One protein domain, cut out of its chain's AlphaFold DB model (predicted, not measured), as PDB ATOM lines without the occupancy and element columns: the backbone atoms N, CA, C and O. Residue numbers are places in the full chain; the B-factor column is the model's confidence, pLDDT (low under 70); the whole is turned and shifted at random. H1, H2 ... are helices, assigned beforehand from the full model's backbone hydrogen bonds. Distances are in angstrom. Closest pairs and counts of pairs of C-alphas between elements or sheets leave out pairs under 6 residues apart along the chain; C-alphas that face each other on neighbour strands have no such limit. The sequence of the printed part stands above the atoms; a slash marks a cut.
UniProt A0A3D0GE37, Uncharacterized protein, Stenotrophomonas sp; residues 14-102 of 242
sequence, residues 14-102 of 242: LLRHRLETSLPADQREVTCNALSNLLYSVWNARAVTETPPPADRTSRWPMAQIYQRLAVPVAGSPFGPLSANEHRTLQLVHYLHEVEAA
ATOM      1  N   LEU A  14      47.055   2.152 -30.588       76.19
ATOM      2  CA  LEU A  14      47.276   2.230 -29.145       76.19
ATOM      3  C   LEU A  14      47.243   0.847 -28.481       76.19
ATOM      4  O   LEU A  14      48.140   0.519 -27.708       76.19
ATOM      5  N   LEU A  15      46.254   0.012 -28.813       78.25
ATOM      6  CA  LEU A  15      46.138  -1.333 -28.250       78.25
ATOM      7  C   LEU A  15      47.275  -2.244 -28.718       78.25
ATOM      8  O   LEU A  15      47.820  -3.015 -27.930       78.25
ATOM      9  N   ARG A  16      47.663  -2.119 -29.990       84.25
ATOM     10  CA  ARG A  16      48.829  -2.804 -30.544       84.25
ATOM     11  C   ARG A  16      50.094  -2.398 -29.794       84.25
ATOM     12  O   ARG A  16      50.840  -3.265 -29.363       84.25
ATOM     13  N   HIS A  17      50.288  -1.107 -29.549       81.56
ATOM     14  CA  HIS A  17      51.438  -0.620 -28.796       81.56
ATOM     15  C   HIS A  17      51.453  -1.125 -27.338       81.56
ATOM     16  O   HIS A  17      52.490  -1.577 -26.850       81.56
ATOM     17  N   ARG A  18      50.299  -1.148 -26.651       80.44
ATOM     18  CA  ARG A  18      50.158  -1.772 -25.316       80.44
ATOM     19  C   ARG A  18      50.530  -3.262 -25.335       80.44
ATOM     20  O   ARG A  18      51.196  -3.752 -24.425       80.44
ATOM     21  N   LEU A  19      50.134  -3.987 -26.379       80.44
ATOM     22  CA  LEU A  19      50.465  -5.400 -26.535       80.44
ATOM     23  C   LEU A  19      51.965  -5.609 -26.789       80.44
ATOM     24  O   LEU A  19      52.591  -6.425 -26.122       80.44
ATOM     25  N   GLU A  20      52.551  -4.847 -27.714       84.31
ATOM     26  CA  GLU A  20      53.964  -4.947 -28.093       84.31
ATOM     27  C   GLU A  20      54.907  -4.597 -26.933       84.31
ATOM     28  O   GLU A  20      55.920  -5.268 -26.732       84.31
ATOM     29  N   THR A  21      54.567  -3.585 -26.130       81.19
ATOM     30  CA  THR A  21      55.323  -3.217 -24.918       81.19
ATOM     31  C   THR A  21      55.277  -4.295 -23.831       81.19
ATOM     32  O   THR A  21      56.218  -4.411 -23.050       81.19
ATOM     33  N   SER A  22      54.231  -5.124 -23.824       75.31
ATOM     34  CA  SER A  22      54.048  -6.235 -22.878       75.31
ATOM     35  C   SER A  22      54.668  -7.558 -23.361       75.31
ATOM     36  O   SER A  22      54.549  -8.576 -22.678       75.31
ATOM     37  N   LEU A  23      55.289  -7.568 -24.547       78.31
ATOM     38  CA  LEU A  23      55.817  -8.753 -25.224       78.31
ATOM     39  C   LEU A  23      57.343  -8.677 -25.432       78.31
ATOM     40  O   LEU A  23      57.872  -7.593 -25.720       78.31
ATOM     41  N   PRO A  24      58.049  -9.826 -25.384       81.69
ATOM     42  CA  PRO A  24      59.420  -9.948 -25.880       81.69
ATOM     43  C   PRO A  24      59.539  -9.477 -27.335       81.69
ATOM     44  O   PRO A  24      58.627  -9.696 -28.135       81.69
ATOM     45  N   ALA A  25      60.644  -8.809 -27.679       84.12
ATOM     46  CA  ALA A  25      60.811  -8.136 -28.972       84.12
ATOM     47  C   ALA A  25      60.665  -9.080 -30.179       84.12
ATOM     48  O   ALA A  25      60.066  -8.700 -31.181       84.12
ATOM     49  N   ASP A  26      61.146 -10.314 -30.045       83.69
ATOM     50  CA  ASP A  26      61.068 -11.398 -31.026       83.69
ATOM     51  C   ASP A  26      59.637 -11.905 -31.274       83.69
ATOM     52  O   ASP A  26      59.360 -12.498 -32.314       83.69
ATOM     53  N   GLN A  27      58.703 -11.642 -30.355       79.62
ATOM     54  CA  GLN A  27      57.327 -12.146 -30.424       79.62
ATOM     55  C   GLN A  27      56.308 -11.084 -30.844       79.62
ATOM     56  O   GLN A  27      55.186 -11.425 -31.220       79.62
ATOM     57  N   ARG A  28      56.680  -9.797 -30.812       83.75
ATOM     58  CA  ARG A  28      55.767  -8.657 -31.022       83.75
ATOM     59  C   ARG A  28      54.952  -8.766 -32.303       83.75
ATOM     60  O   ARG A  28      53.722  -8.781 -32.249       83.75
ATOM     61  N   GLU A  29      55.624  -8.858 -33.446       80.31
ATOM     62  CA  GLU A  29      54.961  -8.846 -34.750       80.31
ATOM     63  C   GLU A  29      54.102 -10.099 -34.957       80.31
ATOM     64  O   GLU A  29      52.931  -9.999 -35.329       80.31
ATOM     65  N   VAL A  30      54.653 -11.271 -34.629       78.94
ATOM     66  CA  VAL A  30      53.970 -12.562 -34.775       78.94
ATOM     67  C   VAL A  30      52.714 -12.616 -33.905       78.94
ATOM     68  O   VAL A  30      51.640 -12.940 -34.410       78.94
ATOM     69  N   THR A  31      52.807 -12.249 -32.623       78.56
ATOM     70  CA  THR A  31      51.655 -12.257 -31.711       78.56
ATOM     71  C   THR A  31      50.600 -11.229 -32.117       78.56
ATOM     72  O   THR A  31      49.416 -11.550 -32.100       78.56
ATOM     73  N   CYS A  32      50.987 -10.016 -32.531       81.00
ATOM     74  CA  CYS A  32      50.021  -9.002 -32.968       81.00
ATOM     75  C   CYS A  32      49.280  -9.413 -34.245       81.00
ATOM     76  O   CYS A  32      48.073  -9.186 -34.359       81.00
ATOM     77  N   ASN A  33      49.979 -10.028 -35.199       77.94
ATOM     78  CA  ASN A  33      49.371 -10.512 -36.434       77.94
ATOM     79  C   ASN A  33      48.450 -11.708 -36.150       77.94
ATOM     80  O   ASN A  33      47.312 -11.723 -36.613       77.94
ATOM     81  N   ALA A  34      48.893 -12.658 -35.319       77.06
ATOM     82  CA  ALA A  34      48.069 -13.785 -34.887       77.06
ATOM     83  C   ALA A  34      46.803 -13.316 -34.154       77.06
ATOM     84  O   ALA A  34      45.703 -13.735 -34.505       77.06
ATOM     85  N   LEU A  35      46.934 -12.390 -33.199       81.81
ATOM     86  CA  LEU A  35      45.791 -11.828 -32.485       81.81
ATOM     87  C   LEU A  35      44.852 -11.063 -33.422       81.81
ATOM     88  O   LEU A  35      43.642 -11.197 -33.299       81.81
ATOM     89  N   SER A  36      45.379 -10.295 -34.378       80.88
ATOM     90  CA  SER A  36      44.542  -9.603 -35.371       80.88
ATOM     91  C   SER A  36      43.707 -10.591 -36.186       80.88
ATOM     92  O   SER A  36      42.516 -10.361 -36.386       80.88
ATOM     93  N   ASN A  37      44.308 -11.707 -36.608       76.25
ATOM     94  CA  ASN A  37      43.617 -12.761 -37.351       76.25
ATOM     95  C   ASN A  37      42.551 -13.461 -36.497       76.25
ATOM     96  O   ASN A  37      41.455 -13.733 -36.980       76.25
ATOM     97  N   LEU A  38      42.844 -13.715 -35.220       79.12
ATOM     98  CA  LEU A  38      41.884 -14.306 -34.287       79.12
ATOM     99  C   LEU A  38      40.726 -13.353 -33.990       79.12
ATOM    100  O   LEU A  38      39.572 -13.744 -34.047       79.12
ATOM    101  N   LEU A  39      40.996 -12.074 -33.746       83.88
ATOM    102  CA  LEU A  39      39.939 -11.086 -33.524       83.88
ATOM    103  C   LEU A  39      39.062 -10.886 -34.762       83.88
ATOM    104  O   LEU A  39      37.869 -10.605 -34.647       83.88
ATOM    105  N   TYR A  40      39.635 -11.069 -35.951       77.81
ATOM    106  CA  TYR A  40      38.872 -11.077 -37.189       77.81
ATOM    107  C   TYR A  40      37.841 -12.211 -37.221       77.81
ATOM    108  O   TYR A  40      36.707 -11.967 -37.635       77.81
ATOM    109  N   SER A  41      38.174 -13.388 -36.679       75.38
ATOM    110  CA  SER A  41      37.269 -14.546 -36.585       75.38
ATOM    111  C   SER A  41      36.080 -14.347 -35.637       75.38
ATOM    112  O   SER A  41      35.219 -15.216 -35.527       75.38
ATOM    113  N   VAL A  42      35.989 -13.211 -34.948       80.75
ATOM    114  CA  VAL A  42      34.874 -12.902 -34.042       80.75
ATOM    115  C   VAL A  42      34.303 -11.504 -34.247       80.75
ATOM    116  O   VAL A  42      33.355 -11.129 -33.567       80.75
ATOM    117  N   TRP A  43      34.809 -10.729 -35.211       77.06
ATOM    118  CA  TRP A  43      34.482  -9.304 -35.352       77.06
ATOM    119  C   TRP A  43      32.980  -9.002 -35.492       77.06
ATOM    120  O   TRP A  43      32.495  -8.005 -34.946       77.06
ATOM    121  N   ASN A  44      32.253  -9.862 -36.217       70.88
ATOM    122  CA  ASN A  44      30.801  -9.752 -36.399       70.88
ATOM    123  C   ASN A  44      29.999 -10.671 -35.468       70.88
ATOM    124  O   ASN A  44      28.773 -10.681 -35.557       70.88
ATOM    125  N   ALA A  45      30.654 -11.458 -34.611       68.75
ATOM    126  CA  ALA A  45      29.946 -12.259 -33.626       68.75
ATOM    127  C   ALA A  45      29.359 -11.336 -32.549       68.75
ATOM    128  O   ALA A  45      29.968 -10.333 -32.162       68.75
ATOM    129  N   ARG A  46      28.187 -11.694 -32.017       70.06
ATOM    130  CA  ARG A  46      27.744 -11.145 -30.735       70.06
ATOM    131  C   ARG A  46      28.701 -11.654 -29.658       70.06
ATOM    132  O   ARG A  46      28.552 -12.774 -29.189       70.06
ATOM    133  N   ALA A  47      29.680 -10.830 -29.287       73.19
ATOM    134  CA  ALA A  47      30.663 -11.103 -28.236       73.19
ATOM    135  C   ALA A  47      30.050 -10.993 -26.828       73.19
ATOM    136  O   ALA A  47      30.579 -10.308 -25.955       73.19
ATOM    137  N   VAL A  48      28.879 -11.599 -26.640       81.19
ATOM    138  CA  VAL A  48      28.245 -11.726 -25.332       81.19
ATOM    139  C   VAL A  48      28.910 -12.910 -24.653       81.19
ATOM    140  O   VAL A  48      28.840 -14.025 -25.163       81.19
ATOM    141  N   THR A  49      29.586 -12.640 -23.545       85.38
ATOM    142  CA  THR A  49      30.235 -13.653 -22.720       85.38
ATOM    143  C   THR A  49      29.297 -14.068 -21.593       85.38
ATOM    144  O   THR A  49      28.588 -13.237 -21.021       85.38
ATOM    145  N   GLU A  50      29.247 -15.366 -21.309       82.25
ATOM    146  CA  GLU A  50      28.421 -15.938 -20.234       82.25
ATOM    147  C   GLU A  50      29.235 -16.154 -18.952       82.25
ATOM    148  O   GLU A  50      28.685 -16.247 -17.854       82.25
ATOM    149  N   THR A  51      30.559 -16.211 -19.085       84.38
ATOM    150  CA  THR A  51      31.496 -16.410 -17.981       84.38
ATOM    151  C   THR A  51      32.078 -15.081 -17.504       84.38
ATOM    152  O   THR A  51      32.107 -14.108 -18.257       84.38
ATOM    153  N   PRO A  52      32.566 -14.988 -16.256       86.06
ATOM    154  CA  PRO A  52      33.379 -13.849 -15.849       86.06
ATOM    155  C   PRO A  52      34.712 -13.831 -16.622       86.06
ATOM    156  O   PRO A  52      35.207 -14.889 -17.020       86.06
ATOM    157  N   PRO A  53      35.336 -12.655 -16.809       85.12
ATOM    158  CA  PRO A  53      36.633 -12.579 -17.464       85.12
ATOM    159  C   PRO A  53      37.709 -13.426 -16.774       85.12
ATOM    160  O   PRO A  53      37.740 -13.492 -15.541       85.12
ATOM    161  N   PRO A  54      38.632 -14.038 -17.537       83.75
ATOM    162  CA  PRO A  54      39.665 -14.890 -16.967       83.75
ATOM    163  C   PRO A  54      40.604 -14.082 -16.062       83.75
ATOM    164  O   PRO A  54      41.237 -13.120 -16.504       83.75
ATOM    165  N   ALA A  55      40.740 -14.507 -14.801       79.25
ATOM    166  CA  ALA A  55      41.484 -13.780 -13.764       79.25
ATOM    167  C   ALA A  55      42.911 -14.305 -13.491       79.25
ATOM    168  O   ALA A  55      43.732 -13.580 -12.929       79.25
ATOM    169  N   ASP A  56      43.229 -15.543 -13.886       78.19
ATOM    170  CA  ASP A  56      44.510 -16.194 -13.576       78.19
ATOM    171  C   ASP A  56      45.619 -15.931 -14.618       78.19
ATOM    172  O   ASP A  56      45.519 -16.371 -15.767       78.19
ATOM    173  N   ARG A  57      46.697 -15.251 -14.198       68.12
ATOM    174  CA  ARG A  57      47.899 -14.949 -15.010       68.12
ATOM    175  C   ARG A  57      48.757 -16.151 -15.346       68.12
ATOM    176  O   ARG A  57      49.576 -16.066 -16.258       68.12
ATOM    177  N   THR A  58      48.561 -17.260 -14.648       77.44
ATOM    178  CA  THR A  58      49.243 -18.525 -14.921       77.44
ATOM    179  C   THR A  58      48.462 -19.424 -15.879       77.44
ATOM    180  O   THR A  58      48.908 -20.533 -16.185       77.44
ATOM    181  N   SER A  59      47.334 -18.935 -16.416       79.38
ATOM    182  CA  SER A  59      46.534 -19.667 -17.395       79.38
ATOM    183  C   SER A  59      47.383 -20.107 -18.586       79.38
ATOM    184  O   SER A  59      48.092 -19.318 -19.212       79.38
ATOM    185  N   ARG A  60      47.287 -21.395 -18.924       80.44
ATOM    186  CA  ARG A  60      48.001 -21.989 -20.061       80.44
ATOM    187  C   ARG A  60      47.401 -21.595 -21.411       80.44
ATOM    188  O   ARG A  60      48.006 -21.891 -22.436       80.44
ATOM    189  N   TRP A  61      46.228 -20.964 -21.431       82.75
ATOM    190  CA  TRP A  61      45.532 -20.639 -22.673       82.75
ATOM    191  C   TRP A  61      45.964 -19.270 -23.213       82.75
ATOM    192  O   TRP A  61      45.862 -18.270 -22.490       82.75
ATOM    193  N   PRO A  62      46.416 -19.187 -24.480       80.94
ATOM    194  CA  PRO A  62      46.905 -17.942 -25.063       80.94
ATOM    195  C   PRO A  62      45.902 -16.784 -24.990       80.94
ATOM    196  O   PRO A  62      46.300 -15.672 -24.640       80.94
ATOM    197  N   MET A  63      44.607 -17.018 -25.245       86.12
ATOM    198  CA  MET A  63      43.601 -15.943 -25.217       86.12
ATOM    199  C   MET A  63      43.391 -15.363 -23.818       86.12
ATOM    200  O   MET A  63      43.246 -14.150 -23.676       86.12
ATOM    201  N   ALA A  64      43.469 -16.186 -22.767       86.25
ATOM    202  CA  ALA A  64      43.399 -15.704 -21.387       86.25
ATOM    203  C   ALA A  64      44.590 -14.794 -21.043       86.25
ATOM    204  O   ALA A  64      44.412 -13.732 -20.447       86.25
ATOM    205  N   GLN A  65      45.801 -15.174 -21.466       82.25
ATOM    206  CA  GLN A  65      46.997 -14.355 -21.254       82.25
ATOM    207  C   GLN A  65      46.925 -13.035 -22.027       82.25
ATOM    208  O   GLN A  65      47.276 -11.988 -21.483       82.25
ATOM    209  N   ILE A  66      46.458 -13.064 -23.281       82.94
ATOM    210  CA  ILE A  66      46.259 -11.850 -24.080       82.94
ATOM    211  C   ILE A  66      45.229 -10.944 -23.411       82.94
ATOM    212  O   ILE A  66      45.514  -9.763 -23.224       82.94
ATOM    213  N   TYR A  67      44.077 -11.488 -23.004       85.94
ATOM    214  CA  TYR A  67      43.046 -10.725 -22.306       85.94
ATOM    215  C   TYR A  67      43.648 -10.007 -21.105       85.94
ATOM    216  O   TYR A  67      43.532  -8.795 -20.995       85.94
ATOM    217  N   GLN A  68      44.366 -10.720 -20.241       82.31
ATOM    218  CA  GLN A  68      44.917 -10.125 -19.028       82.31
ATOM    219  C   GLN A  68      46.015  -9.103 -19.285       82.31
ATOM    220  O   GLN A  68      46.066  -8.095 -18.589       82.31
ATOM    221  N   ARG A  69      46.876  -9.314 -20.288       78.44
ATOM    222  CA  ARG A  69      47.870  -8.303 -20.684       78.44
ATOM    223  C   ARG A  69      47.196  -7.002 -21.116       78.44
ATOM    224  O   ARG A  69      47.700  -5.927 -20.814       78.44
ATOM    225  N   LEU A  70      46.053  -7.103 -21.790       77.81
ATOM    226  CA  LEU A  70      45.307  -5.960 -22.308       77.81
ATOM    227  C   LEU A  70      44.330  -5.350 -21.284       77.81
ATOM    228  O   LEU A  70      44.059  -4.153 -21.338       77.81
ATOM    229  N   ALA A  71      43.800  -6.156 -20.361       78.50
ATOM    230  CA  ALA A  71      42.734  -5.779 -19.437       78.50
ATOM    231  C   ALA A  71      43.236  -5.067 -18.183       78.50
ATOM    232  O   ALA A  71      42.431  -4.441 -17.503       78.50
ATOM    233  N   VAL A  72      44.532  -5.153 -17.856       67.94
ATOM    234  CA  VAL A  72      45.090  -4.518 -16.656       67.94
ATOM    235  C   VAL A  72      45.129  -2.994 -16.839       67.94
ATOM    236  O   VAL A  72      45.960  -2.484 -17.596       67.94
ATOM    237  N   PRO A  73      44.294  -2.228 -16.116       59.25
ATOM    238  CA  PRO A  73      44.387  -0.782 -16.078       59.25
ATOM    239  C   PRO A  73      45.377  -0.429 -14.966       59.25
ATOM    240  O   PRO A  73      45.057  -0.525 -13.782       59.25
ATOM    241  N   VAL A  74      46.610  -0.061 -15.312       54.50
ATOM    242  CA  VAL A  74      47.567   0.388 -14.288       54.50
ATOM    243  C   VAL A  74      47.238   1.838 -13.925       54.50
ATOM    244  O   VAL A  74      47.255   2.715 -14.791       54.50
ATOM    245  N   ALA A  75      46.948   2.115 -12.653       46.03
ATOM    246  CA  ALA A  75      46.953   3.483 -12.140       46.03
ATOM    247  C   ALA A  75      48.379   4.049 -12.286       46.03
ATOM    248  O   ALA A  75      49.328   3.454 -11.785       46.03
ATOM    249  N   GLY A  76      48.541   5.147 -13.030       52.91
ATOM    250  CA  GLY A  76      49.861   5.650 -13.441       52.91
ATOM    251  C   GLY A  76      50.406   5.037 -14.741       52.91
ATOM    252  O   GLY A  76      51.555   5.291 -15.092       52.91
ATOM    253  N   SER A  77      49.601   4.256 -15.474       61.38
ATOM    254  CA  SER A  77      49.931   3.816 -16.835       61.38
ATOM    255  C   SER A  77      50.226   5.024 -17.733       61.38
ATOM    256  O   SER A  77      49.394   5.936 -17.784       61.38
ATOM    257  N   PRO A  78      51.313   5.006 -18.527       59.34
ATOM    258  CA  PRO A  78      51.581   6.055 -19.511       59.34
ATOM    259  C   PRO A  78      50.499   6.137 -20.607       59.34
ATOM    260  O   PRO A  78      50.471   7.102 -21.364       59.34
ATOM    261  N   PHE A  79      49.601   5.146 -20.691       65.94
ATOM    262  CA  PHE A  79      48.577   5.033 -21.733       65.94
ATOM    263  C   PHE A  79      47.151   5.391 -21.277       65.94
ATOM    264  O   PHE A  79      46.253   5.447 -22.114       65.94
ATOM    265  N   GLY A  80      46.915   5.631 -19.980       71.62
ATOM    266  CA  GLY A  80      45.582   5.975 -19.460       71.62
ATOM    267  C   GLY A  80      44.541   4.832 -19.508       71.62
ATOM    268  O   GLY A  80      44.900   3.670 -19.758       71.62
ATOM    269  N   PRO A  81      43.249   5.128 -19.237       75.81
ATOM    270  CA  PRO A  81      42.165   4.139 -19.221       75.81
ATOM    271  C   PRO A  81      41.890   3.553 -20.613       75.81
ATOM    272  O   PRO A  81      42.287   4.120 -21.629       75.81
ATOM    273  N   LEU A  82      41.201   2.412 -20.653       77.31
ATOM    274  CA  LEU A  82      40.793   1.774 -21.903       77.31
ATOM    275  C   LEU A  82      39.686   2.593 -22.588       77.31
ATOM    276  O   LEU A  82      38.697   2.985 -21.972       77.31
ATOM    277  N   SER A  83      39.827   2.824 -23.885       81.38
ATOM    278  CA  SER A  83      38.799   3.385 -24.761       81.38
ATOM    279  C   SER A  83      37.661   2.389 -25.011       81.38
ATOM    280  O   SER A  83      37.796   1.188 -24.772       81.38
ATOM    281  N   ALA A  84      36.527   2.855 -25.539       81.88
ATOM    282  CA  ALA A  84      35.394   1.985 -25.879       81.88
ATOM    283  C   ALA A  84      35.769   0.877 -26.887       81.88
ATOM    284  O   ALA A  84      35.322  -0.261 -26.761       81.88
ATOM    285  N   ASN A  85      36.639   1.187 -27.855       81.81
ATOM    286  CA  ASN A  85      37.128   0.197 -28.814       81.81
ATOM    287  C   ASN A  85      38.029  -0.846 -28.146       81.81
ATOM    288  O   ASN A  85      37.919  -2.023 -28.462       81.81
ATOM    289  N   GLU A  86      38.881  -0.442 -27.202       81.88
ATOM    290  CA  GLU A  86      39.718  -1.385 -26.452       81.88
ATOM    291  C   GLU A  86      38.871  -2.301 -25.561       81.88
ATOM    292  O   GLU A  86      39.126  -3.502 -25.516       81.88
ATOM    293  N   HIS A  87      37.812  -1.774 -24.937       83.88
ATOM    294  CA  HIS A  87      36.836  -2.591 -24.211       83.88
ATOM    295  C   HIS A  87      36.149  -3.609 -25.125       83.88
ATOM    296  O   HIS A  87      36.070  -4.785 -24.777       83.88
ATOM    297  N   ARG A  88      35.702  -3.192 -26.316       85.50
ATOM    298  CA  ARG A  88      35.122  -4.113 -27.303       85.50
ATOM    299  C   ARG A  88      36.126  -5.186 -27.723       85.50
ATOM    300  O   ARG A  88      35.767  -6.355 -27.816       85.50
ATOM    301  N   THR A  89      37.381  -4.817 -27.967       85.88
ATOM    302  CA  THR A  89      38.414  -5.795 -28.318       85.88
ATOM    303  C   THR A  89      38.663  -6.775 -27.176       85.88
ATOM    304  O   THR A  89      38.761  -7.970 -27.425       85.88
ATOM    305  N   LEU A  90      38.688  -6.319 -25.923       86.81
ATOM    306  CA  LEU A  90      38.786  -7.204 -24.762       86.81
ATOM    307  C   LEU A  90      37.602  -8.165 -24.641       86.81
ATOM    308  O   LEU A  90      37.820  -9.342 -24.369       86.81
ATOM    309  N   GLN A  91      36.378  -7.697 -24.900       88.31
ATOM    310  CA  GLN A  91      35.196  -8.564 -24.968       88.31
ATOM    311  C   GLN A  91      35.358  -9.643 -26.045       88.31
ATOM    312  O   GLN A  91      35.044 -10.802 -25.800       88.31
ATOM    313  N   LEU A  92      35.916  -9.296 -27.209       89.69
ATOM    314  CA  LEU A  92      36.210 -10.265 -28.269       89.69
ATOM    315  C   LEU A  92      37.293 -11.275 -27.858       89.69
ATOM    316  O   LEU A  92      37.146 -12.457 -28.151       89.69
ATOM    317  N   VAL A  93      38.353 -10.848 -27.159       89.75
ATOM    318  CA  VAL A  93      39.382 -11.772 -26.642       89.75
ATOM    319  C   VAL A  93      38.797 -12.716 -25.589       89.75
ATOM    320  O   VAL A  93      39.093 -13.909 -25.597       89.75
ATOM    321  N   HIS A  94      37.950 -12.212 -24.692       90.31
ATOM    322  CA  HIS A  94      37.271 -13.047 -23.698       90.31
ATOM    323  C   HIS A  94      36.296 -14.023 -24.363       90.31
ATOM    324  O   HIS A  94      36.305 -15.208 -24.051       90.31
ATOM    325  N   TYR A  95      35.538 -13.579 -25.360       91.62
ATOM    326  CA  TYR A  95      34.691 -14.467 -26.148       91.62
ATOM    327  C   TYR A  95      35.505 -15.555 -26.873       91.62
ATOM    328  O   TYR A  95      35.114 -16.718 -26.863       91.62
ATOM    329  N   LEU A  96      36.674 -15.227 -27.439       90.44
ATOM    330  CA  LEU A  96      37.588 -16.223 -28.018       90.44
ATOM    331  C   LEU A  96      38.081 -17.240 -26.983       90.44
ATOM    332  O   LEU A  96      38.189 -18.419 -27.302       90.44
ATOM    333  N   HIS A  97      38.340 -16.810 -25.746       89.69
ATOM    334  CA  HIS A  97      38.658 -17.721 -24.648       89.69
ATOM    335  C   HIS A  97      37.504 -18.695 -24.363       89.69
ATOM    336  O   HIS A  97      37.756 -19.886 -24.209       89.69
ATOM    337  N   GLU A  98      36.248 -18.233 -24.352       91.94
ATOM    338  CA  GLU A  98      35.089 -19.128 -24.209       91.94
ATOM    339  C   GLU A  98      34.952 -20.101 -25.386       91.94
ATOM    340  O   GLU A  98      34.608 -21.259 -25.180       91.94
ATOM    341  N   VAL A  99      35.244 -19.657 -26.613       91.12
ATOM    342  CA  VAL A  99      35.255 -20.521 -27.807       91.12
ATOM    343  C   VAL A  99      36.331 -21.606 -27.689       91.12
ATOM    344  O   VAL A  99      36.059 -22.761 -27.998       91.12
ATOM    345  N   GLU A 100      37.539 -21.270 -27.221       89.31
ATOM    346  CA  GLU A 100      38.610 -22.251 -26.971       89.31
ATOM    347  C   GLU A 100      38.250 -23.243 -25.852       89.31
ATOM    348  O   GLU A 100      38.642 -24.407 -25.907       89.31
ATOM    349  N   ALA A 101      37.502 -22.782 -24.848       89.56
ATOM    350  CA  ALA A 101      37.069 -23.568 -23.693       89.56
ATOM    351  C   ALA A 101      35.811 -24.410 -23.942       89.56
ATOM    352  O   ALA A 101      35.432 -25.212 -23.085       89.56
ATOM    353  N   ALA A 102      35.113 -24.159 -25.049       90.25
ATOM    354  CA  ALA A 102      33.779 -24.677 -25.275       90.25
ATOM    355  C   ALA A 102      33.768 -26.209 -25.295       90.25
ATOM    356  O   ALA A 102      34.550 -26.857 -25.994       90.25
TER     357      ALA A 102
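This is residues 14 to 102 of the 242 residues of an uncharacterized protein of Stenotrophomonas sp (UniProt A0A3D0GE37). The longest helix, H4, and H3 lie side by side as a hairpin, on which a second helical hairpin packs, H1 meeting H3 and the end of H2 meeting H4. The printed part has 89 residues with four named helices, H1 to H4 in chain order; its class is all helix. It is compact, radius of gyration of the C-alphas 12.6 A, spanning 34 by 28 by 27 A.

H4, residues 84 to 101, runs 25.7 A to C-alpha 101 at (37.069, -23.568, -23.693). H3 is residues 62 to 71, H2 residues 28 to 40, 18.1 A, and H1 residues 14 to 21, from C-alpha 14 at (47.276, 2.230, -29.145).

H4 touches H3 with residues 90 to 97 alone, at a shallow tilt of 23 degrees, opposite ways; their closest C-alphas, Met 63 and His 97, are 5.3 A apart. H2 touches H4 with residues 38 to 39 alone, about perpendicular at 82 degrees; closest C-alphas Leu 39 and Leu 92, 6.5 A. H1 touches H3, closest C-alphas Leu 19 and Leu 70, 6.7 A. In H1 to H4 every O i to N i+4 pair is within hydrogen-bond range.

The printed part has no cut. Links H2 to H3 and H3 to H4 are long. Residues 45, 57 and 72 to 79 have pLDDT under 70.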